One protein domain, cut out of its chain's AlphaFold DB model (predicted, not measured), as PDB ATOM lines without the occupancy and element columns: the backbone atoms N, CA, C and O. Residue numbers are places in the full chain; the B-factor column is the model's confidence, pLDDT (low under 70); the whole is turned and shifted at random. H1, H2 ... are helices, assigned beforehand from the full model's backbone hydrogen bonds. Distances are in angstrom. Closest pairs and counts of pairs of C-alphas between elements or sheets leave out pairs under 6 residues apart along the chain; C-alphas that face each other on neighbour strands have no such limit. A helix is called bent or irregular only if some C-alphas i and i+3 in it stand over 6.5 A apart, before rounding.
ATOM      1  N   ASN A 127      -9.542 -18.604 -31.785       78.00
ATOM      2  CA  ASN A 127     -10.483 -18.493 -32.908       78.00
ATOM      3  C   ASN A 127     -10.518 -19.796 -33.730       78.00
ATOM      4  O   ASN A 127      -9.941 -19.901 -34.815       78.00
ATOM      5  N   GLU A 128     -11.192 -20.799 -33.172       78.25
ATOM      6  CA  GLU A 128     -11.304 -22.151 -33.713       78.25
ATOM      7  C   GLU A 128     -11.868 -22.171 -35.133       78.25
ATOM      8  O   GLU A 128     -11.287 -22.810 -36.008       78.25
ATOM      9  N   ALA A 129     -12.944 -21.424 -35.389       76.62
ATOM     10  CA  ALA A 129     -13.561 -21.356 -36.711       76.62
ATOM     11  C   ALA A 129     -12.589 -20.825 -37.779       76.62
ATOM     12  O   ALA A 129     -12.608 -21.304 -38.912       76.62
ATOM     13  N   PHE A 130     -11.713 -19.876 -37.428       83.69
ATOM     14  CA  PHE A 130     -10.682 -19.377 -38.336       83.69
ATOM     15  C   PHE A 130      -9.571 -20.408 -38.572       83.69
ATOM     16  O   PHE A 130      -9.316 -20.758 -39.723       83.69
ATOM     17  N   LEU A 131      -8.944 -20.934 -37.511       83.38
ATOM     18  CA  LEU A 131      -7.859 -21.919 -37.647       83.38
ATOM     19  C   LEU A 131      -8.321 -23.179 -38.383       83.38
ATOM     20  O   LEU A 131      -7.631 -23.651 -39.291       83.38
ATOM     21  N   ALA A 132      -9.506 -23.686 -38.038       83.19
ATOM     22  CA  ALA A 132     -10.071 -24.854 -38.686       83.19
ATOM     23  C   ALA A 132     -10.362 -24.580 -40.167       83.19
ATOM     24  O   ALA A 132      -9.988 -25.376 -41.026       83.19
ATOM     25  N   GLN A 133     -10.943 -23.418 -40.493       85.50
ATOM     26  CA  GLN A 133     -11.195 -23.031 -41.879       85.50
ATOM     27  C   GLN A 133      -9.901 -22.842 -42.688       85.50
ATOM     28  O   GLN A 133      -9.883 -23.200 -43.867       85.50
ATOM     29  N   CYS A 134      -8.826 -22.320 -42.088       85.75
ATOM     30  CA  CYS A 134      -7.517 -22.230 -42.734       85.75
ATOM     31  C   CYS A 134      -7.001 -23.617 -43.128       85.75
ATOM     32  O   CYS A 134      -6.774 -23.859 -44.313       85.75
ATOM     33  N   VAL A 135      -6.882 -24.548 -42.172       85.19
ATOM     34  CA  VAL A 135      -6.397 -25.907 -42.467       85.19
ATOM     35  C   VAL A 135      -7.330 -26.616 -43.451       85.19
ATOM     36  O   VAL A 135      -6.857 -27.180 -44.434       85.19
ATOM     37  N   ALA A 136      -8.650 -26.546 -43.250       84.75
ATOM     38  CA  ALA A 136      -9.633 -27.190 -44.116       84.75
ATOM     39  C   ALA A 136      -9.524 -26.722 -45.579       84.75
ATOM     40  O   ALA A 136      -9.462 -27.573 -46.470       84.75
ATOM     41  N   LYS A 137      -9.418 -25.408 -45.833       88.56
ATOM     42  CA  LYS A 137      -9.330 -24.841 -47.194       88.56
ATOM     43  C   LYS A 137      -7.997 -25.104 -47.901       88.56
ATOM     44  O   LYS A 137      -7.990 -25.187 -49.127       88.56
ATOM     45  N   THR A 138      -6.882 -25.231 -47.181       87.00
ATOM     46  CA  THR A 138      -5.569 -25.467 -47.804       87.00
ATOM     47  C   THR A 138      -5.480 -26.878 -48.421       87.00
ATOM     48  O   THR A 138      -5.776 -27.865 -47.735       87.00
ATOM     49  N   PRO A 139      -5.051 -27.029 -49.691       87.25
ATOM     50  CA  PRO A 139      -4.851 -28.337 -50.314       87.25
ATOM     51  C   PRO A 139      -3.644 -29.076 -49.713       87.25
ATOM     52  O   PRO A 139      -2.675 -28.467 -49.264       87.25
ATOM     53  N   GLU A 140      -3.669 -30.410 -49.736       83.56
ATOM     54  CA  GLU A 140      -2.674 -31.255 -49.049       83.56
ATOM     55  C   GLU A 140      -1.225 -30.977 -49.495       83.56
ATOM     56  O   GLU A 140      -0.320 -30.929 -48.661       83.56
ATOM     57  N   GLY A 141      -1.005 -30.683 -50.783       83.25
ATOM     58  CA  GLY A 141       0.311 -30.303 -51.311       83.25
ATOM     59  C   GLY A 141       0.853 -28.967 -50.778       83.25
ATOM     60  O   GLY A 141       2.065 -28.813 -50.637       83.25
ATOM     61  N   GLU A 142      -0.010 -28.011 -50.417       85.12
ATOM     62  CA  GLU A 142       0.424 -26.760 -49.779       85.12
ATOM     63  C   GLU A 142       0.731 -26.947 -48.291       85.12
ATOM     64  O   GLU A 142       1.678 -26.331 -47.798       85.12
ATOM     65  N   LEU A 143      -0.008 -27.825 -47.598       84.56
ATOM     66  CA  LEU A 143       0.286 -28.215 -46.213       84.56
ATOM     67  C   LEU A 143       1.665 -28.880 -46.121       84.56
ATOM     68  O   LEU A 143       2.505 -28.433 -45.348       84.56
ATOM     69  N   VAL A 144       1.925 -29.904 -46.943       83.94
ATOM     70  CA  VAL A 144       3.195 -30.658 -46.937       83.94
ATOM     71  C   VAL A 144       4.355 -29.854 -47.540       83.94
ATOM     72  O   VAL A 144       5.506 -30.054 -47.152       83.94
ATOM     73  N   GLY A 145       4.069 -28.933 -48.463       85.38
ATOM     74  CA  GLY A 145       5.051 -28.046 -49.084       85.38
ATOM     75  C   GLY A 145       5.285 -26.751 -48.300       85.38
ATOM     76  O   GLY A 145       6.176 -26.665 -47.457       85.38
ATOM     77  N   ARG A 146       4.519 -25.704 -48.630       86.25
ATOM     78  CA  ARG A 146       4.780 -24.315 -48.210       86.25
ATOM     79  C   ARG A 146       4.481 -24.051 -46.734       86.25
ATOM     80  O   ARG A 146       5.228 -23.315 -46.096       86.25
ATOM     81  N   LEU A 147       3.398 -24.612 -46.200       86.88
ATOM     82  CA  LEU A 147       2.937 -24.346 -44.832       86.88
ATOM     83  C   LEU A 147       3.554 -25.285 -43.788       86.88
ATOM     84  O   LEU A 147       3.447 -25.010 -42.596       86.88
ATOM     85  N   LYS A 148       4.270 -26.333 -44.217       88.88
ATOM     86  CA  LYS A 148       4.947 -27.302 -43.347       88.88
ATOM     87  C   LYS A 148       5.837 -26.636 -42.299       88.88
ATOM     88  O   LYS A 148       5.747 -26.985 -41.131       88.88
ATOM     89  N   GLY A 149       6.663 -25.661 -42.689       88.75
ATOM     90  CA  GLY A 149       7.504 -24.910 -41.744       88.75
ATOM     91  C   GLY A 149       6.671 -24.225 -40.656       88.75
ATOM     92  O   GLY A 149       6.859 -24.492 -39.475       88.75
ATOM     93  N   THR A 150       5.672 -23.440 -41.065       89.81
ATOM     94  CA  THR A 150       4.756 -22.725 -40.163       89.81
ATOM     95  C   THR A 150       3.971 -23.662 -39.240       89.81
ATOM     96  O   THR A 150       3.776 -23.337 -38.072       89.81
ATOM     97  N   LEU A 151       3.545 -24.828 -39.733       89.25
ATOM     98  CA  LEU A 151       2.851 -25.837 -38.930       89.25
ATOM     99  C   LEU A 151       3.789 -26.480 -37.902       89.25
ATOM    100  O   LEU A 151       3.416 -26.560 -36.736       89.25
ATOM    101  N   ASN A 152       5.019 -26.838 -38.283       90.75
ATOM    102  CA  ASN A 152       6.030 -27.339 -37.344       90.75
ATOM    103  C   ASN A 152       6.388 -26.299 -36.270       90.75
ATOM    104  O   ASN A 152       6.507 -26.648 -35.098       90.75
ATOM    105  N   ASP A 153       6.525 -25.021 -36.639       89.81
ATOM    106  CA  ASP A 153       6.793 -23.934 -35.689       89.81
ATOM    107  C   ASP A 153       5.632 -23.746 -34.700       89.81
ATOM    108  O   ASP A 153       5.860 -23.560 -33.501       89.81
ATOM    109  N   LEU A 154       4.389 -23.840 -35.189       90.31
ATOM    110  CA  LEU A 154       3.159 -23.712 -34.406       90.31
ATOM    111  C   LEU A 154       2.940 -24.913 -33.472       90.31
ATOM    112  O   LEU A 154       2.673 -24.721 -32.287       90.31
ATOM    113  N   PHE A 155       3.133 -26.143 -33.950       89.44
ATOM    114  CA  PHE A 155       3.102 -27.354 -33.121       89.44
ATOM    115  C   PHE A 155       4.249 -27.386 -32.109       89.44
ATOM    116  O   PHE A 155       4.032 -27.650 -30.926       89.44
ATOM    117  N   GLY A 156       5.459 -27.028 -32.537       90.50
ATOM    118  CA  GLY A 156       6.615 -26.853 -31.666       90.50
ATOM    119  C   GLY A 156       6.402 -25.759 -30.621       90.50
ATOM    120  O   GLY A 156       6.913 -25.877 -29.511       90.50
ATOM    121  N   ALA A 157       5.655 -24.694 -30.930       91.25
ATOM    122  CA  ALA A 157       5.215 -23.708 -29.944       91.25
ATOM    123  C   ALA A 157       4.219 -24.326 -28.955       91.25
ATOM    124  O   ALA A 157       4.471 -24.268 -27.755       91.25
ATOM    125  N   CYS A 158       3.159 -24.985 -29.433       90.81
ATOM    126  CA  CYS A 158       2.165 -25.625 -28.567       90.81
ATOM    127  C   CYS A 158       2.822 -26.588 -27.563       90.81
ATOM    128  O   CYS A 158       2.618 -26.436 -26.364       90.81
ATOM    129  N   VAL A 159       3.696 -27.496 -28.019       90.50
ATOM    130  CA  VAL A 159       4.407 -28.441 -27.133       90.50
ATOM    131  C   VAL A 159       5.325 -27.734 -26.128       90.50
ATOM    132  O   VAL A 159       5.402 -28.162 -24.980       90.50
ATOM    133  N   ARG A 160       5.978 -26.622 -26.498       91.31
ATOM    134  CA  ARG A 160       6.762 -25.811 -25.543       91.31
ATOM    135  C   ARG A 160       5.887 -25.198 -24.444       91.31
ATOM    136  O   ARG A 160       6.309 -25.188 -23.292       91.31
ATOM    137  N   TYR A 161       4.688 -24.725 -24.786       91.19
ATOM    138  CA  TYR A 161       3.762 -24.095 -23.840       91.19
ATOM    139  C   TYR A 161       2.967 -25.086 -22.970       91.19
ATOM    140  O   TYR A 161       2.315 -24.655 -22.025       91.19
ATOM    141  N   LEU A 162       3.054 -26.404 -23.207       87.19
ATOM    142  CA  LEU A 162       2.510 -27.411 -22.279       87.19
ATOM    143  C   LEU A 162       3.239 -27.418 -20.925       87.19
ATOM    144  O   LEU A 162       2.638 -27.732 -19.902       87.19
ATOM    145  N   SER A 163       4.527 -27.062 -20.907       87.94
ATOM    146  CA  SER A 163       5.345 -26.987 -19.688       87.94
ATOM    147  C   SER A 163       5.278 -25.616 -18.982       87.94
ATOM    148  O   SER A 163       6.105 -25.357 -18.111       87.94
ATOM    149  N   ASP A 164       4.369 -24.716 -19.377       89.75
ATOM    150  CA  ASP A 164       4.295 -23.334 -18.873       89.75
ATOM    151  C   ASP A 164       3.596 -23.240 -17.496       89.75
ATOM    152  O   ASP A 164       2.677 -24.003 -17.183       89.75
ATOM    153  N   ASP A 165       4.004 -22.269 -16.677       85.88
ATOM    154  CA  ASP A 165       3.342 -21.922 -15.411       85.88
ATOM    155  C   ASP A 165       1.979 -21.237 -15.636       85.88
ATOM    156  O   ASP A 165       1.076 -21.307 -14.798       85.88
ATOM    157  N   SER A 166       1.801 -20.567 -16.779       88.12
ATOM    158  CA  SER A 166       0.552 -19.920 -17.166       88.12
ATOM    159  C   SER A 166      -0.436 -20.932 -17.736       88.12
ATOM    160  O   SER A 166      -0.462 -21.216 -18.934       88.12
ATOM    161  N   PHE A 167      -1.338 -21.389 -16.872       84.25
ATOM    162  CA  PHE A 167      -2.508 -22.196 -17.222       84.25
ATOM    163  C   PHE A 167      -3.311 -21.669 -18.430       84.25
ATOM    164  O   PHE A 167      -3.859 -22.462 -19.190       84.25
ATOM    165  N   ILE A 168      -3.335 -20.354 -18.671       83.56
ATOM    166  CA  ILE A 168      -3.993 -19.758 -19.847       83.56
ATOM    167  C   ILE A 168      -3.224 -20.092 -21.141       83.56
ATOM    168  O   ILE A 168      -3.833 -20.497 -22.129       83.56
ATOM    169  N   ARG A 169      -1.884 -20.007 -21.134       86.00
ATOM    170  CA  ARG A 169      -1.054 -20.393 -22.292       86.00
ATOM    171  C   ARG A 169      -1.084 -21.903 -22.533       86.00
ATOM    172  O   ARG A 169      -1.192 -22.313 -23.684       86.00
ATOM    173  N   VAL A 170      -1.093 -22.713 -21.467       85.94
ATOM    174  CA  VAL A 170      -1.305 -24.171 -21.555       85.94
ATOM    175  C   VAL A 170      -2.648 -24.489 -22.228       85.94
ATOM    176  O   VAL A 170      -2.694 -25.310 -23.141       85.94
ATOM    177  N   ALA A 171      -3.735 -23.813 -21.834       82.88
ATOM    178  CA  ALA A 171      -5.054 -24.004 -22.436       82.88
ATOM    179  C   ALA A 171      -5.065 -23.661 -23.937       82.88
ATOM    180  O   ALA A 171      -5.490 -24.487 -24.741       82.88
ATOM    181  N   HIS A 172      -4.537 -22.500 -24.342       84.12
ATOM    182  CA  HIS A 172      -4.486 -22.117 -25.761       84.12
ATOM    183  C   HIS A 172      -3.569 -23.019 -26.595       84.12
ATOM    184  O   HIS A 172      -3.862 -23.268 -27.764       84.12
ATOM    185  N   ALA A 173      -2.488 -23.538 -26.010       88.38
ATOM    186  CA  ALA A 173      -1.617 -24.517 -26.652       88.38
ATOM    187  C   ALA A 173      -2.328 -25.861 -26.891       88.38
ATOM    188  O   ALA A 173      -2.201 -26.426 -27.977       88.38
ATOM    189  N   LEU A 174      -3.110 -26.342 -25.916       83.25
ATOM    190  CA  LEU A 174      -3.935 -27.546 -26.051       83.25
ATOM    191  C   LEU A 174      -5.053 -27.354 -27.089       83.25
ATOM    192  O   LEU A 174      -5.139 -28.150 -28.021       83.25
ATOM    193  N   GLU A 175      -5.839 -26.271 -26.984       82.75
ATOM    194  CA  GLU A 175      -6.884 -25.912 -27.961       82.75
ATOM    195  C   GLU A 175      -6.305 -25.864 -29.386       82.75
ATOM    196  O   GLU A 175      -6.807 -26.526 -30.294       82.75
ATOM    197  N   THR A 176      -5.203 -25.131 -29.578       87.19
ATOM    198  CA  THR A 176      -4.563 -24.962 -30.892       87.19
ATOM    199  C   THR A 176      -4.041 -26.289 -31.447       87.19
ATOM    200  O   THR A 176      -4.321 -26.611 -32.602       87.19
ATOM    201  N   ALA A 177      -3.328 -27.088 -30.644       85.12
ATOM    202  CA  ALA A 177      -2.816 -28.386 -31.080       85.12
ATOM    203  C   ALA A 177      -3.949 -29.348 -31.476       85.12
ATOM    204  O   ALA A 177      -3.860 -29.996 -32.521       85.12
ATOM    205  N   ALA A 178      -5.024 -29.409 -30.687       81.50
ATOM    206  CA  ALA A 178      -6.174 -30.263 -30.960       81.50
ATOM    207  C   ALA A 178      -6.907 -29.872 -32.253       81.50
ATOM    208  O   ALA A 178      -7.171 -30.735 -33.091       81.50
ATOM    209  N   ILE A 179      -7.180 -28.575 -32.459       82.88
ATOM    210  CA  ILE A 179      -7.825 -28.060 -33.680       82.88
ATOM    211  C   ILE A 179      -6.986 -28.407 -34.915       82.88
ATOM    212  O   ILE A 179      -7.511 -28.935 -35.896       82.88
ATOM    213  N   LEU A 180      -5.674 -28.151 -34.867       84.94
ATOM    214  CA  LEU A 180      -4.771 -28.439 -35.980       84.94
ATOM    215  C   LEU A 180      -4.714 -29.940 -36.295       84.94
ATOM    216  O   LEU A 180      -4.843 -30.312 -37.458       84.94
ATOM    217  N   LEU A 181      -4.565 -30.806 -35.284       81.12
ATOM    218  CA  LEU A 181      -4.551 -32.262 -35.477       81.12
ATOM    219  C   LEU A 181      -5.865 -32.752 -36.090       81.12
ATOM    220  O   LEU A 181      -5.843 -33.481 -37.077       81.12
ATOM    221  N   ARG A 182      -7.006 -32.305 -35.554       80.31
ATOM    222  CA  ARG A 182      -8.347 -32.686 -36.013       80.31
ATOM    223  C   ARG A 182      -8.564 -32.346 -37.490       80.31
ATOM    224  O   ARG A 182      -8.999 -33.204 -38.255       80.31
ATOM    225  N   GLU A 183      -8.221 -31.131 -37.919       82.81
ATOM    226  CA  GLU A 183      -8.390 -30.729 -39.324       82.81
ATOM    227  C   GLU A 183      -7.311 -31.295 -40.269       82.81
ATOM    228  O   GLU A 183      -7.563 -31.432 -41.469       82.81
ATOM    229  N   ILE A 184      -6.137 -31.681 -39.752       83.62
ATOM    230  CA  ILE A 184      -5.138 -32.463 -40.498       83.62
ATOM    231  C   ILE A 184      -5.658 -33.893 -40.721       83.62
ATOM    232  O   ILE A 184      -5.713 -34.338 -41.865       83.62
ATOM    233  N   PHE A 185      -6.120 -34.603 -39.687       76.88
ATOM    234  CA  PHE A 185      -6.595 -35.991 -39.815       76.88
ATOM    235  C   PHE A 185      -7.908 -36.146 -40.608       76.88
ATOM    236  O   PHE A 185      -8.175 -37.217 -41.149       76.88
ATOM    237  N   LYS A 186      -8.706 -35.082 -40.773       78.44
ATOM    238  CA  LYS A 186      -9.850 -35.078 -41.708       78.44
ATOM    239  C   LYS A 186      -9.445 -35.192 -43.189       78.44
ATOM    240  O   LYS A 186     -10.306 -35.522 -44.017       78.44
ATOM    241  N   LYS A 187      -8.186 -34.915 -43.550       78.00
ATOM    242  CA  LYS A 187      -7.651 -34.971 -44.927       78.00
ATOM    243  C   LYS A 187      -7.108 -36.364 -45.266       78.00
ATOM    244  O   LYS A 187      -6.725 -37.121 -44.379       78.00
ATOM    245  N   ARG A 188      -7.101 -36.734 -46.551       66.19
ATOM    246  CA  ARG A 188      -6.748 -38.088 -47.020       66.19
ATOM    247  C   ARG A 188      -5.340 -38.105 -47.616       66.19
ATOM    248  O   ARG A 188      -5.157 -38.394 -48.796       66.19
ATOM    249  N   PHE A 189      -4.342 -37.881 -46.760       66.88
ATOM    250  CA  PHE A 189      -2.937 -38.057 -47.128       66.88
ATOM    251  C   PHE A 189      -2.696 -39.474 -47.672       66.88
ATOM    252  O   PHE A 189      -2.780 -40.457 -46.933       66.88
ATOM    253  N   ASN A 190      -2.383 -39.574 -48.967       54.22
ATOM    254  CA  ASN A 190      -2.193 -40.858 -49.654       54.22
ATOM    255  C   ASN A 190      -0.997 -41.666 -49.110       54.22
ATOM    256  O   ASN A 190      -0.995 -42.893 -49.193       54.22
ATOM    257  N   GLU A 191       0.000 -40.995 -48.529       53.41
ATOM    258  CA  GLU A 191       1.154 -41.625 -47.880       53.41
ATOM    259  C   GLU A 191       0.954 -41.651 -46.357       53.41
ATOM    260  O   GLU A 191       1.028 -40.634 -45.662       53.41
ATOM    261  N   GLN A 192       0.643 -42.846 -45.854       64.75
ATOM    262  CA  GLN A 192       0.097 -43.079 -44.518       64.75
ATOM    263  C   GLN A 192       1.135 -42.859 -43.402       64.75
ATOM    264  O   GLN A 192       2.269 -43.332 -43.478       64.75
ATOM    265  N   GLY A 193       0.731 -42.170 -42.329       67.00
ATOM    266  CA  GLY A 193       1.530 -41.962 -41.113       67.00
ATOM    267  C   GLY A 193       2.693 -40.976 -41.279       67.00
ATOM    268  O   GLY A 193       2.649 -39.875 -40.731       67.00
ATOM    269  N   PHE A 194       3.721 -41.348 -42.046       75.56
ATOM    270  CA  PHE A 194       5.001 -40.629 -42.145       75.56
ATOM    271  C   PHE A 194       4.859 -39.167 -42.587       75.56
ATOM    272  O   PHE A 194       5.497 -38.283 -42.010       75.56
ATOM    273  N   THR A 195       3.990 -38.890 -43.561       80.88
ATOM    274  CA  THR A 195       3.737 -37.527 -44.052       80.88
ATOM    275  C   THR A 195       3.109 -36.646 -42.976       80.88
ATOM    276  O   THR A 195       3.506 -35.492 -42.831       80.88
ATOM    277  N   ILE A 196       2.206 -37.199 -42.161       81.88
ATOM    278  CA  ILE A 196       1.587 -36.478 -41.043       81.88
ATOM    279  C   ILE A 196       2.604 -36.284 -39.912       81.88
ATOM    280  O   ILE A 196       2.771 -35.173 -39.424       81.88
ATOM    281  N   ILE A 197       3.368 -37.319 -39.558       84.94
ATOM    282  CA  ILE A 197       4.462 -37.228 -38.579       84.94
ATOM    283  C   ILE A 197       5.452 -36.105 -38.945       84.94
ATOM    284  O   ILE A 197       5.800 -35.285 -38.097       84.94
ATOM    285  N   SER A 198       5.847 -36.005 -40.216       85.50
ATOM    286  CA  SER A 198       6.748 -34.952 -40.703       85.50
ATOM    287  C   SER A 198       6.078 -33.570 -40.838       85.50
ATOM    288  O   SER A 198       6.777 -32.557 -40.853       85.50
ATOM    289  N   LEU A 199       4.744 -33.499 -40.919       86.75
ATOM    290  CA  LEU A 199       3.963 -32.252 -40.913       86.75
ATOM    291  C   LEU A 199       3.768 -31.667 -39.500       86.75
ATOM    292  O   LEU A 199       3.499 -30.475 -39.366       86.75
ATOM    293  N   LEU A 200       3.884 -32.511 -38.470       85.75
ATOM    294  CA  LEU A 200       3.706 -32.158 -37.058       85.75
ATOM    295  C   LEU A 200       5.041 -31.915 -36.331       85.75
ATOM    296  O   LEU A 200       5.130 -31.020 -35.494       85.75
ATOM    297  N   ALA A 201       6.065 -32.723 -36.635       85.25
ATOM    298  CA  ALA A 201       7.350 -32.751 -35.928       85.25
ATOM    299  C   ALA A 201       8.575 -32.410 -36.807       85.25
ATOM    300  O   ALA A 201       9.721 -32.565 -36.381       85.25
ATOM    301  N   GLY A 202       8.367 -31.956 -38.045       85.12
ATOM    302  CA  GLY A 202       9.432 -31.534 -38.955       85.12
ATOM    303  C   GLY A 202      10.144 -32.684 -39.654       85.12
ATOM    304  O   GLY A 202       9.806 -33.021 -40.793       85.12
ATOM    305  N   SER A 203      11.154 -33.270 -39.007       81.69
ATOM    306  CA  SER A 203      11.891 -34.425 -39.539       81.69
ATOM    307  C   SER A 203      11.551 -35.698 -38.771       81.69
ATOM    308  O   SER A 203      11.182 -35.661 -37.595       81.69
ATOM    309  N   LEU A 204      11.681 -36.843 -39.442       79.69
ATOM    310  CA  LEU A 204      11.383 -38.147 -38.848       79.69
ATOM    311  C   LEU A 204      12.318 -38.463 -37.666       79.69
ATOM    312  O   LEU A 204      11.899 -39.075 -36.691       79.69
ATOM    313  N   ASP A 205      13.552 -37.963 -37.718       83.50
ATOM    314  CA  ASP A 205      14.579 -38.096 -36.676       83.50
ATOM    315  C   ASP A 205      14.187 -37.364 -35.378       83.50
ATOM    316  O   ASP A 205      14.529 -37.800 -34.280       83.50
ATOM    317  N   HIS A 206      13.442 -36.258 -35.500       84.81
ATOM    318  CA  HIS A 206      12.962 -35.463 -34.366       84.81
ATOM    319  C   HIS A 206      11.577 -35.900 -33.873       84.81
ATOM    320  O   HIS A 206      11.249 -35.659 -32.710       84.81
ATOM    321  N   ALA A 207      10.780 -36.578 -34.709       85.88
ATOM    322  CA  ALA A 207       9.442 -37.062 -34.364       85.88
ATOM    323  C   ALA A 207       9.419 -37.903 -33.083       85.88
ATOM    324  O   ALA A 207       8.595 -37.669 -32.198       85.88
ATOM    325  N   ASP A 208      10.370 -38.825 -32.947       86.56
ATOM    326  CA  ASP A 208      10.465 -39.722 -31.797       86.56
ATOM    327  C   ASP A 208      10.677 -38.967 -30.475       86.56
ATOM    328  O   ASP A 208      10.124 -39.351 -29.445       86.56
ATOM    329  N   ALA A 209      11.442 -37.873 -30.496       89.25
ATOM    330  CA  ALA A 209      11.625 -36.997 -29.341       89.25
ATOM    331  C   ALA A 209      10.419 -36.066 -29.132       89.25
ATOM    332  O   ALA A 209       9.998 -35.847 -27.996       89.25
ATOM    333  N   PHE A 210       9.836 -35.550 -30.217       89.75
ATOM    334  CA  PHE A 210       8.695 -34.638 -30.203       89.75
ATOM    335  C   PHE A 210       7.437 -35.284 -29.609       89.75
ATOM    336  O   PHE A 210       6.877 -34.755 -28.649       89.75
ATOM    337  N   PHE A 211       7.014 -36.448 -30.114       87.81
ATOM    338  CA  PHE A 211       5.802 -37.117 -29.631       87.81
ATOM    339  C   PHE A 211       5.971 -37.663 -28.211       87.81
ATOM    340  O   PHE A 211       5.057 -37.522 -27.397       87.81
ATOM    341  N   LYS A 212       7.152 -38.196 -27.861       87.75
ATOM    342  CA  LYS A 212       7.445 -38.604 -26.476       87.75
ATOM    343  C   LYS A 212       7.451 -37.409 -25.527       87.75
ATOM    344  O   LYS A 212       6.921 -37.523 -24.424       87.75
ATOM    345  N   ARG A 213       7.982 -36.254 -25.944       89.69
ATOM    346  CA  ARG A 213       7.884 -35.027 -25.150       89.69
ATOM    347  C   ARG A 213       6.428 -34.591 -24.985       89.69
ATOM    348  O   ARG A 213       5.988 -34.453 -23.856       89.69
ATOM    349  N   MET A 214       5.676 -34.435 -26.074       89.00
ATOM    350  CA  MET A 214       4.281 -33.983 -26.029       89.00
ATOM    351  C   MET A 214       3.410 -34.880 -25.139       89.00
ATOM    352  O   MET A 214       2.700 -34.379 -24.272       89.00
ATOM    353  N   ILE A 215       3.488 -36.206 -25.307       87.94
ATOM    354  CA  ILE A 215       2.712 -37.144 -24.485       87.94
ATOM    355  C   ILE A 215       3.160 -37.074 -23.019       87.94
ATOM    356  O   ILE A 215       2.301 -37.082 -22.141       87.94
ATOM    357  N   GLY A 216       4.464 -36.944 -22.748       87.62
ATOM    358  CA  GLY A 216       4.999 -36.774 -21.394       87.62
ATOM    359  C   GLY A 216       4.571 -35.463 -20.722       87.62
ATOM    360  O   GLY A 216       4.130 -35.484 -19.577       87.62
ATOM    361  N   ASP A 217       4.628 -34.337 -21.434       89.19
ATOM    362  CA  ASP A 217       4.240 -33.020 -20.922       89.19
ATOM    363  C   ASP A 217       2.730 -32.966 -20.605       89.19
ATOM    364  O   ASP A 217       2.351 -32.510 -19.525       89.19
ATOM    365  N   VAL A 218       1.864 -33.541 -21.456       86.94
ATOM    366  CA  VAL A 218       0.431 -33.716 -21.128       86.94
ATOM    367  C   VAL A 218       0.238 -34.670 -19.942       86.94
ATOM    368  O   VAL A 218      -0.528 -34.361 -19.033       86.94
ATOM    369  N   SER A 219       0.963 -35.791 -19.885       87.62
ATOM    370  CA  SER A 219       0.891 -36.744 -18.766       87.62
ATOM    371  C   SER A 219       1.235 -36.065 -17.431       87.62
ATOM    372  O   SER A 219       0.538 -36.257 -16.435       87.62
ATOM    373  N   ASN A 220       2.248 -35.195 -17.424       88.56
ATOM    374  CA  ASN A 220       2.632 -34.391 -16.265       88.56
ATOM    375  C   ASN A 220       1.532 -33.387 -15.862       88.56
ATOM    376  O   ASN A 220       1.247 -33.248 -14.671       88.56
ATOM    377  N   LEU A 221       0.869 -32.725 -16.821       85.94
ATOM    378  CA  LEU A 221      -0.283 -31.843 -16.553       85.94
ATOM    379  C   LEU A 221      -1.473 -32.595 -15.930       85.94
ATOM    380  O   LEU A 221      -2.138 -32.070 -15.036       85.94
ATOM    381  N   LEU A 222      -1.733 -33.831 -16.363       83.19
ATOM    382  CA  LEU A 222      -2.808 -34.661 -15.811       83.19
ATOM    383  C   LEU A 222      -2.498 -35.155 -14.387       83.19
ATOM    384  O   LEU A 222      -3.406 -35.190 -13.552       83.19
ATOM    385  N   MET A 223      -1.235 -35.470 -14.078       85.31
ATOM    386  CA  MET A 223      -0.800 -35.900 -12.737       85.31
ATOM    387  C   MET A 223      -0.684 -34.746 -11.725       85.31
ATOM    388  O   MET A 223      -0.907 -34.945 -10.530       85.31
ATOM    389  N   ARG A 224      -0.367 -33.525 -12.178       84.88
ATOM    390  CA  ARG A 224      -0.276 -32.317 -11.336       84.88
ATOM    391  C   ARG A 224      -1.582 -32.035 -10.586       84.88
ATOM    392  O   ARG A 224      -2.646 -31.946 -11.193       84.88
ATOM    393  N   THR A 225      -1.534 -31.866  -9.266       79.12
ATOM    394  CA  THR A 225      -2.731 -31.601  -8.437       79.12
ATOM    395  C   THR A 225      -3.168 -30.135  -8.432       79.12
ATOM    396  O   THR A 225      -4.283 -29.839  -8.011       79.12
ATOM    397  N   ASP A 226      -2.314 -29.231  -8.909       82.62
ATOM    398  CA  ASP A 226      -2.542 -27.787  -9.009       82.62
ATOM    399  C   ASP A 226      -3.184 -27.351 -10.341       82.62
ATOM    400  O   ASP A 226      -3.721 -26.248 -10.430       82.62
ATOM    401  N   VAL A 227      -3.159 -28.213 -11.365       81.62
ATOM    402  CA  VAL A 227      -3.736 -27.937 -12.691       81.62
ATOM    403  C   VAL A 227      -5.276 -27.942 -12.628       81.62
ATOM    404  O   VAL A 227      -5.858 -28.956 -12.228       81.62
ATOM    405  N   PRO A 228      -5.956 -26.861 -13.066       80.00
ATOM    406  CA  PRO A 228      -7.415 -26.784 -13.129       80.00
ATOM    407  C   PRO A 228      -8.069 -27.932 -13.907       80.00
ATOM    408  O   PRO A 228      -7.570 -28.349 -14.953       80.00
ATOM    409  N   ILE A 229      -9.255 -28.364 -13.456       72.94
ATOM    410  CA  ILE A 229     -10.068 -29.410 -14.110       72.94
ATOM    411  C   ILE A 229     -10.262 -29.112 -15.604       72.94
ATOM    412  O   ILE A 229     -10.063 -30.006 -16.415       72.94
ATOM    413  N   LEU A 230     -10.524 -27.849 -15.971       72.19
ATOM    414  CA  LEU A 230     -10.675 -27.397 -17.363       72.19
ATOM    415  C   LEU A 230      -9.454 -27.682 -18.261       72.19
ATOM    416  O   LEU A 230      -9.600 -27.882 -19.463       72.19
ATOM    417  N   ILE A 231      -8.245 -27.724 -17.695       75.81
ATOM    418  CA  ILE A 231      -7.007 -27.999 -18.439       75.81
ATOM    419  C   ILE A 231      -6.713 -29.496 -18.465       75.81
ATOM    420  O   ILE A 231      -6.246 -30.008 -19.482       75.81
ATOM    421  N   LYS A 232      -7.081 -30.229 -17.407       76.94
ATOM    422  CA  LYS A 232      -7.094 -31.696 -17.452       76.94
ATOM    423  C   LYS A 232      -8.093 -32.215 -18.484       76.94
ATOM    424  O   LYS A 232      -7.759 -33.139 -19.217       76.94
ATOM    425  N   SER A 233      -9.257 -31.572 -18.608       72.12
ATOM    426  CA  SER A 233     -10.187 -31.836 -19.702       72.12
ATOM    427  C   SER A 233      -9.610 -31.403 -21.049       72.12
ATOM    428  O   SER A 233      -9.656 -32.195 -21.967       72.12
ATOM    429  N   LEU A 234      -8.960 -30.245 -21.216       71.19
ATOM    430  CA  LEU A 234      -8.323 -29.932 -22.514       71.19
ATOM    431  C   LEU A 234      -7.210 -30.929 -22.916       71.19
ATOM    432  O   LEU A 234      -6.970 -31.142 -24.102       71.19
ATOM    433  N   GLY A 235      -6.573 -31.614 -21.959       66.88
ATOM    434  CA  GLY A 235      -5.692 -32.755 -22.241       66.88
ATOM    435  C   GLY A 235      -6.415 -34.034 -22.709       66.88
ATOM    436  O   GLY A 235      -5.784 -34.890 -23.331       66.88
ATOM    437  N   LEU A 236      -7.721 -34.173 -22.436       68.38
ATOM    438  CA  LEU A 236      -8.488 -35.428 -22.524       68.38
ATOM    439  C   LEU A 236      -9.825 -35.383 -23.304       68.38
ATOM    440  O   LEU A 236     -10.262 -36.453 -23.712       68.38
ATOM    441  N   SER A 237     -10.475 -34.230 -23.518       59.44
ATOM    442  CA  SER A 237     -11.948 -34.100 -23.673       59.44
ATOM    443  C   SER A 237     -12.469 -33.516 -25.005       59.44
ATOM    444  O   SER A 237     -11.995 -32.472 -25.448       59.44
ATOM    445  N   VAL A 238     -13.502 -34.157 -25.577       45.50
ATOM    446  CA  VAL A 238     -14.350 -33.740 -26.727       45.50
ATOM    447  C   VAL A 238     -13.657 -33.708 -28.124       45.50
ATOM    448  O   VAL A 238     -12.828 -32.830 -28.312       45.50
ATOM    449  N   GLU A 239     -13.866 -34.480 -29.203       34.69
ATOM    450  CA  GLU A 239     -14.816 -35.527 -29.628       34.69
ATOM    451  C   GLU A 239     -14.123 -36.495 -30.636       34.69
ATOM    452  O   GLU A 239     -12.915 -36.400 -30.860       34.69
ATOM    453  N   VAL A 240     -14.861 -37.429 -31.261       30.64
ATOM    454  CA  VAL A 240     -14.320 -38.563 -32.052       30.64
ATOM    455  C   VAL A 240     -14.565 -38.441 -33.566       30.64
ATOM    456  O   VAL A 240     -15.665 -38.115 -34.004       30.64
ATOM    457  N   VAL A 241     -13.565 -38.811 -34.379       31.42
ATOM    458  CA  VAL A 241     -13.692 -38.949 -35.845       31.42
ATOM    459  C   VAL A 241     -14.075 -40.388 -36.222       31.42
ATOM    460  O   VAL A 241     -13.218 -41.259 -36.344       31.42
ATOM    461  N   ILE A 242     -15.365 -40.637 -36.465       38.28
ATOM    462  CA  ILE A 242     -15.857 -41.831 -37.177       38.28
ATOM    463  C   ILE A 242     -16.470 -41.344 -38.491       38.28
ATOM    464  O   ILE A 242     -17.544 -40.753 -38.487       38.28
ATOM    465  N   GLY A 243     -15.777 -41.547 -39.619       28.11
ATOM    466  CA  GLY A 243     -16.263 -40.995 -40.892       28.11
ATOM    467  C   GLY A 243     -15.497 -41.299 -42.184       28.11
ATOM    468  O   GLY A 243     -15.882 -40.754 -43.218       28.11
ATOM    469  N   ARG A 244     -14.431 -42.125 -42.203       30.16
ATOM    470  CA  ARG A 244     -13.701 -42.406 -43.466       30.16
ATOM    471  C   ARG A 244     -13.369 -43.868 -43.790       30.16
ATOM    472  O   ARG A 244     -13.260 -44.150 -44.985       30.16
ATOM    473  N   GLY A 245     -13.238 -44.777 -42.823       33.56
ATOM    474  CA  GLY A 245     -12.763 -46.149 -43.079       33.56
ATOM    475  C   GLY A 245     -13.832 -47.229 -43.223       33.56
ATOM    476  O   GLY A 245     -13.665 -48.136 -44.035       33.56
ATOM    477  N   GLY A 453     -15.225 -28.366 -28.987       35.72
ATOM    478  CA  GLY A 453     -14.170 -28.930 -28.138       35.72
ATOM    479  C   GLY A 453     -13.063 -29.598 -28.948       35.72
ATOM    480  O   GLY A 453     -13.296 -30.054 -30.069       35.72
ATOM    481  N   GLY A 454     -11.852 -29.620 -28.390       44.34
ATOM    482  CA  GLY A 454     -10.676 -30.209 -29.024       44.34
ATOM    483  C   GLY A 454      -9.890 -31.107 -28.072       44.34
ATOM    484  O   GLY A 454      -9.049 -30.631 -27.317       44.34
ATOM    485  N   MET A 455     -10.115 -32.414 -28.184       66.69
ATOM    486  CA  MET A 455      -9.305 -33.483 -27.602       66.69
ATOM    487  C   MET A 455      -7.884 -33.440 -28.169       66.69
ATOM    488  O   MET A 455      -7.709 -33.396 -29.385       66.69
ATOM    489  N   LEU A 456      -6.866 -33.588 -27.318       63.94
ATOM    490  CA  LEU A 456      -5.518 -33.924 -27.783       63.94
ATOM    491  C   LEU A 456      -5.331 -35.448 -27.865       63.94
ATOM    492  O   LEU A 456      -5.098 -35.986 -28.945       63.94
ATOM    493  N   TYR A 457      -5.488 -36.174 -26.751       71.94
ATOM    494  CA  TYR A 457      -5.208 -37.616 -26.722       71.94
ATOM    495  C   TYR A 457      -6.151 -38.473 -27.587       71.94
ATOM    496  O   TYR A 457      -5.641 -39.308 -28.334       71.94
ATOM    497  N   LEU A 458      -7.483 -38.290 -27.564       66.31
ATOM    498  CA  LEU A 458      -8.343 -39.098 -28.452       66.31
ATOM    499  C   LEU A 458      -8.242 -38.702 -29.920       66.31
ATOM    500  O   LEU A 458      -8.247 -39.606 -30.744       66.31
ATOM    501  N   VAL A 459      -8.078 -37.420 -30.270       64.44
ATOM    502  CA  VAL A 459      -7.841 -37.036 -31.676       64.44
ATOM    503  C   VAL A 459      -6.588 -37.725 -32.209       64.44
ATOM    504  O   VAL A 459      -6.590 -38.161 -33.354       64.44
ATOM    505  N   ILE A 460      -5.551 -37.896 -31.379       70.31
ATOM    506  CA  ILE A 460      -4.393 -38.711 -31.754       70.31
ATOM    507  C   ILE A 460      -4.766 -40.192 -31.847       70.31
ATOM    508  O   ILE A 460      -4.441 -40.792 -32.859       70.31
ATOM    509  N   LEU A 461      -5.429 -40.806 -30.858       69.88
ATOM    510  CA  LEU A 461      -5.719 -42.254 -30.872       69.88
ATOM    511  C   LEU A 461      -6.705 -42.675 -31.981       69.88
ATOM    512  O   LEU A 461      -6.471 -43.682 -32.650       69.88
ATOM    513  N   THR A 462      -7.763 -41.895 -32.224       66.88
ATOM    514  CA  THR A 462      -8.774 -42.124 -33.273       66.88
ATOM    515  C   THR A 462      -8.439 -41.421 -34.595       66.88
ATOM    516  O   THR A 462      -9.317 -41.253 -35.436       66.88
ATOM    517  N   ALA A 463      -7.186 -40.992 -34.794       66.62
ATOM    518  CA  ALA A 463      -6.721 -40.362 -36.033       66.62
ATOM    519  C   ALA A 463      -6.825 -41.267 -37.274       66.62
ATOM    520  O   ALA A 463      -6.854 -40.774 -38.401       66.62
ATOM    521  N   THR A 464      -6.844 -42.589 -37.078       65.81
ATOM    522  CA  THR A 464      -6.991 -43.592 -38.139       65.81
ATOM    523  C   THR A 464      -8.059 -44.612 -37.767       65.81
ATOM    524  O   THR A 464      -8.191 -44.982 -36.602       65.81
ATOM    525  N   ASP A 465      -8.779 -45.121 -38.769       59.09
ATOM    526  CA  ASP A 465      -9.992 -45.937 -38.594       59.09
ATOM    527  C   ASP A 465      -9.785 -47.270 -37.846       59.09
ATOM    528  O   ASP A 465     -10.731 -47.855 -37.320       59.09
ATOM    529  N   ASN A 466      -8.541 -47.744 -37.783       67.00
ATOM    530  CA  ASN A 466      -8.081 -48.751 -36.836       67.00
ATOM    531  C   ASN A 466      -7.046 -48.085 -35.922       67.00
ATOM    532  O   ASN A 466      -6.065 -47.524 -36.412       67.00
ATOM    533  N   VAL A 467      -7.232 -48.176 -34.601       67.19
ATOM    534  CA  VAL A 467      -6.270 -47.629 -33.628       67.19
ATOM    535  C   VAL A 467      -4.893 -48.272 -33.833       67.19
ATOM    536  O   VAL A 467      -3.895 -47.572 -33.810       67.19
ATOM    537  N   ASN A 468      -4.825 -49.573 -34.134       69.38
ATOM    538  CA  ASN A 468      -3.552 -50.292 -34.271       69.38
ATOM    539  C   ASN A 468      -2.696 -49.798 -35.458       69.38
ATOM    540  O   ASN A 468      -1.487 -49.666 -35.323       69.38
ATOM    541  N   SER A 469      -3.310 -49.400 -36.585       71.12
ATOM    542  CA  SER A 469      -2.572 -48.831 -37.735       71.12
ATOM    543  C   SER A 469      -2.006 -47.425 -37.481       71.12
ATOM    544  O   SER A 469      -1.368 -46.830 -38.353       71.12
ATOM    545  N   ASN A 470      -2.254 -46.859 -36.303       75.25
ATOM    546  CA  ASN A 470      -1.873 -45.506 -35.963       75.25
ATOM    547  C   ASN A 470      -0.428 -45.443 -35.453       75.25
ATOM    548  O   ASN A 470      -0.141 -45.615 -34.266       75.25
ATOM    549  N   SER A 471       0.489 -45.125 -36.367       77.62
ATOM    550  CA  SER A 471       1.909 -44.894 -36.054       77.62
ATOM    551  C   SER A 471       2.154 -43.958 -34.856       77.62
ATOM    552  O   SER A 471       3.083 -44.205 -34.090       77.62
ATOM    553  N   ILE A 472       1.310 -42.943 -34.623       77.94
ATOM    554  CA  ILE A 472       1.471 -41.994 -33.507       77.94
ATOM    555  C   ILE A 472       0.921 -42.577 -32.194       77.94
ATOM    556  O   ILE A 472       1.499 -42.354 -31.130       77.94
ATOM    557  N   ALA A 473      -0.140 -43.389 -32.244       80.19
ATOM    558  CA  ALA A 473      -0.657 -44.082 -31.062       80.19
ATOM    559  C   ALA A 473       0.374 -45.046 -30.440       80.19
ATOM    560  O   ALA A 473       0.362 -45.248 -29.225       80.19
ATOM    561  N   SER A 474       1.323 -45.568 -31.228       81.56
ATOM    562  CA  SER A 474       2.432 -46.390 -30.715       81.56
ATOM    563  C   SER A 474       3.245 -45.687 -29.610       81.56
ATOM    564  O   SER A 474       3.706 -46.336 -28.667       81.56
ATOM    565  N   TYR A 475       3.343 -44.349 -29.635       83.75
ATOM    566  CA  TYR A 475       4.044 -43.581 -28.605       83.75
ATOM    567  C   TYR A 475       3.361 -43.631 -27.227       83.75
ATOM    568  O   TYR A 475       4.052 -43.468 -26.222       83.75
ATOM    569  N   PHE A 476       2.063 -43.950 -27.141       84.00
ATOM    570  CA  PHE A 476       1.369 -44.208 -25.867       84.00
ATOM    571  C   PHE A 476       1.755 -45.562 -25.242       84.00
ATOM    572  O   PHE A 476       1.464 -45.804 -24.074       84.00
ATOM    573  N   PHE A 477       2.412 -46.455 -25.987       83.88
ATOM    574  CA  PHE A 477       2.958 -47.710 -25.456       83.88
ATOM    575  C   PHE A 477       4.433 -47.572 -25.060       83.88
ATOM    576  O   PHE A 477       4.911 -48.327 -24.218       83.88
TER     577      PHE A 477
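Overview. This is residues 127 to 245 and 453 to 477 of the 860 residues of an uncharacterized protein of Chara braunii (UniProt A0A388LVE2). H1, H4 and H3 lie side by side in a layer with H4 in the middle, and a second helical hairpin, H6 and H7, runs over one side of it, with H7 packed on H4. Short H5 sits near one end of the longest axis, and residues 462 to 477 trail beyond H6 and H8, away from the layer. The printed part has 144 residues with eight named helices, H1 to H8 in order, and no named strand: all helix, mostly aligned. It is compact, with a radius of gyration of the C-alphas of 14.3 A and spans of 43 by 31 by 31 A.

Along the chain. H1, residues 128 to 137, begins at C-alpha 128 (-11.304, -22.151, -33.713). H2 is 140 to 144, H3 148 to 161, 19.8 A long, H4 167 to 185, 26.8 A, and H5 194 to 201. H6 is 204 to 223, 28.9 A, and only just irregular: C-alphas 205 and 208 are 6.6 A apart. H7 is 229 to 236; H8, 457 to 461, ends at C-alpha 461 (-5.719, -42.254, -30.872).

Arrangement. H4, the hub, touches H1 with residues 176 to 184 alone, closest C-alphas Ala 136 and Glu 183, 6.1 A. H3 and H4 form a hairpin, closest C-alphas Cys 158 and Ala 173, 4.4 A. H4 touches H7, C-alphas 171 and 231 closest at 6.0 A, and H8, 182 and 459 at 6.2 A. H5 touches H3 at a steep tilt of 52 degrees, C-alphas 152 and 200 closest at 5.4 A. H2 and H5 only just touch, with 3 pairs of C-alphas within 8 A. H4 and H6 are apart. O i to N i+4 pairs are within hydrogen-bond range throughout the helices but H6, 13 of 16.

Size, cuts and confidence. C-alphas 141 and 225 are farthest apart, 43.0 A. Residues 246 to 452 are cut out, a gap of 22.8 A between C-alphas 245 and 453. Of the links printed whole, none is long. Mean pLDDT of the printed part is 77.8; residues 188 to 193 and 235 to 245 are among those under 70.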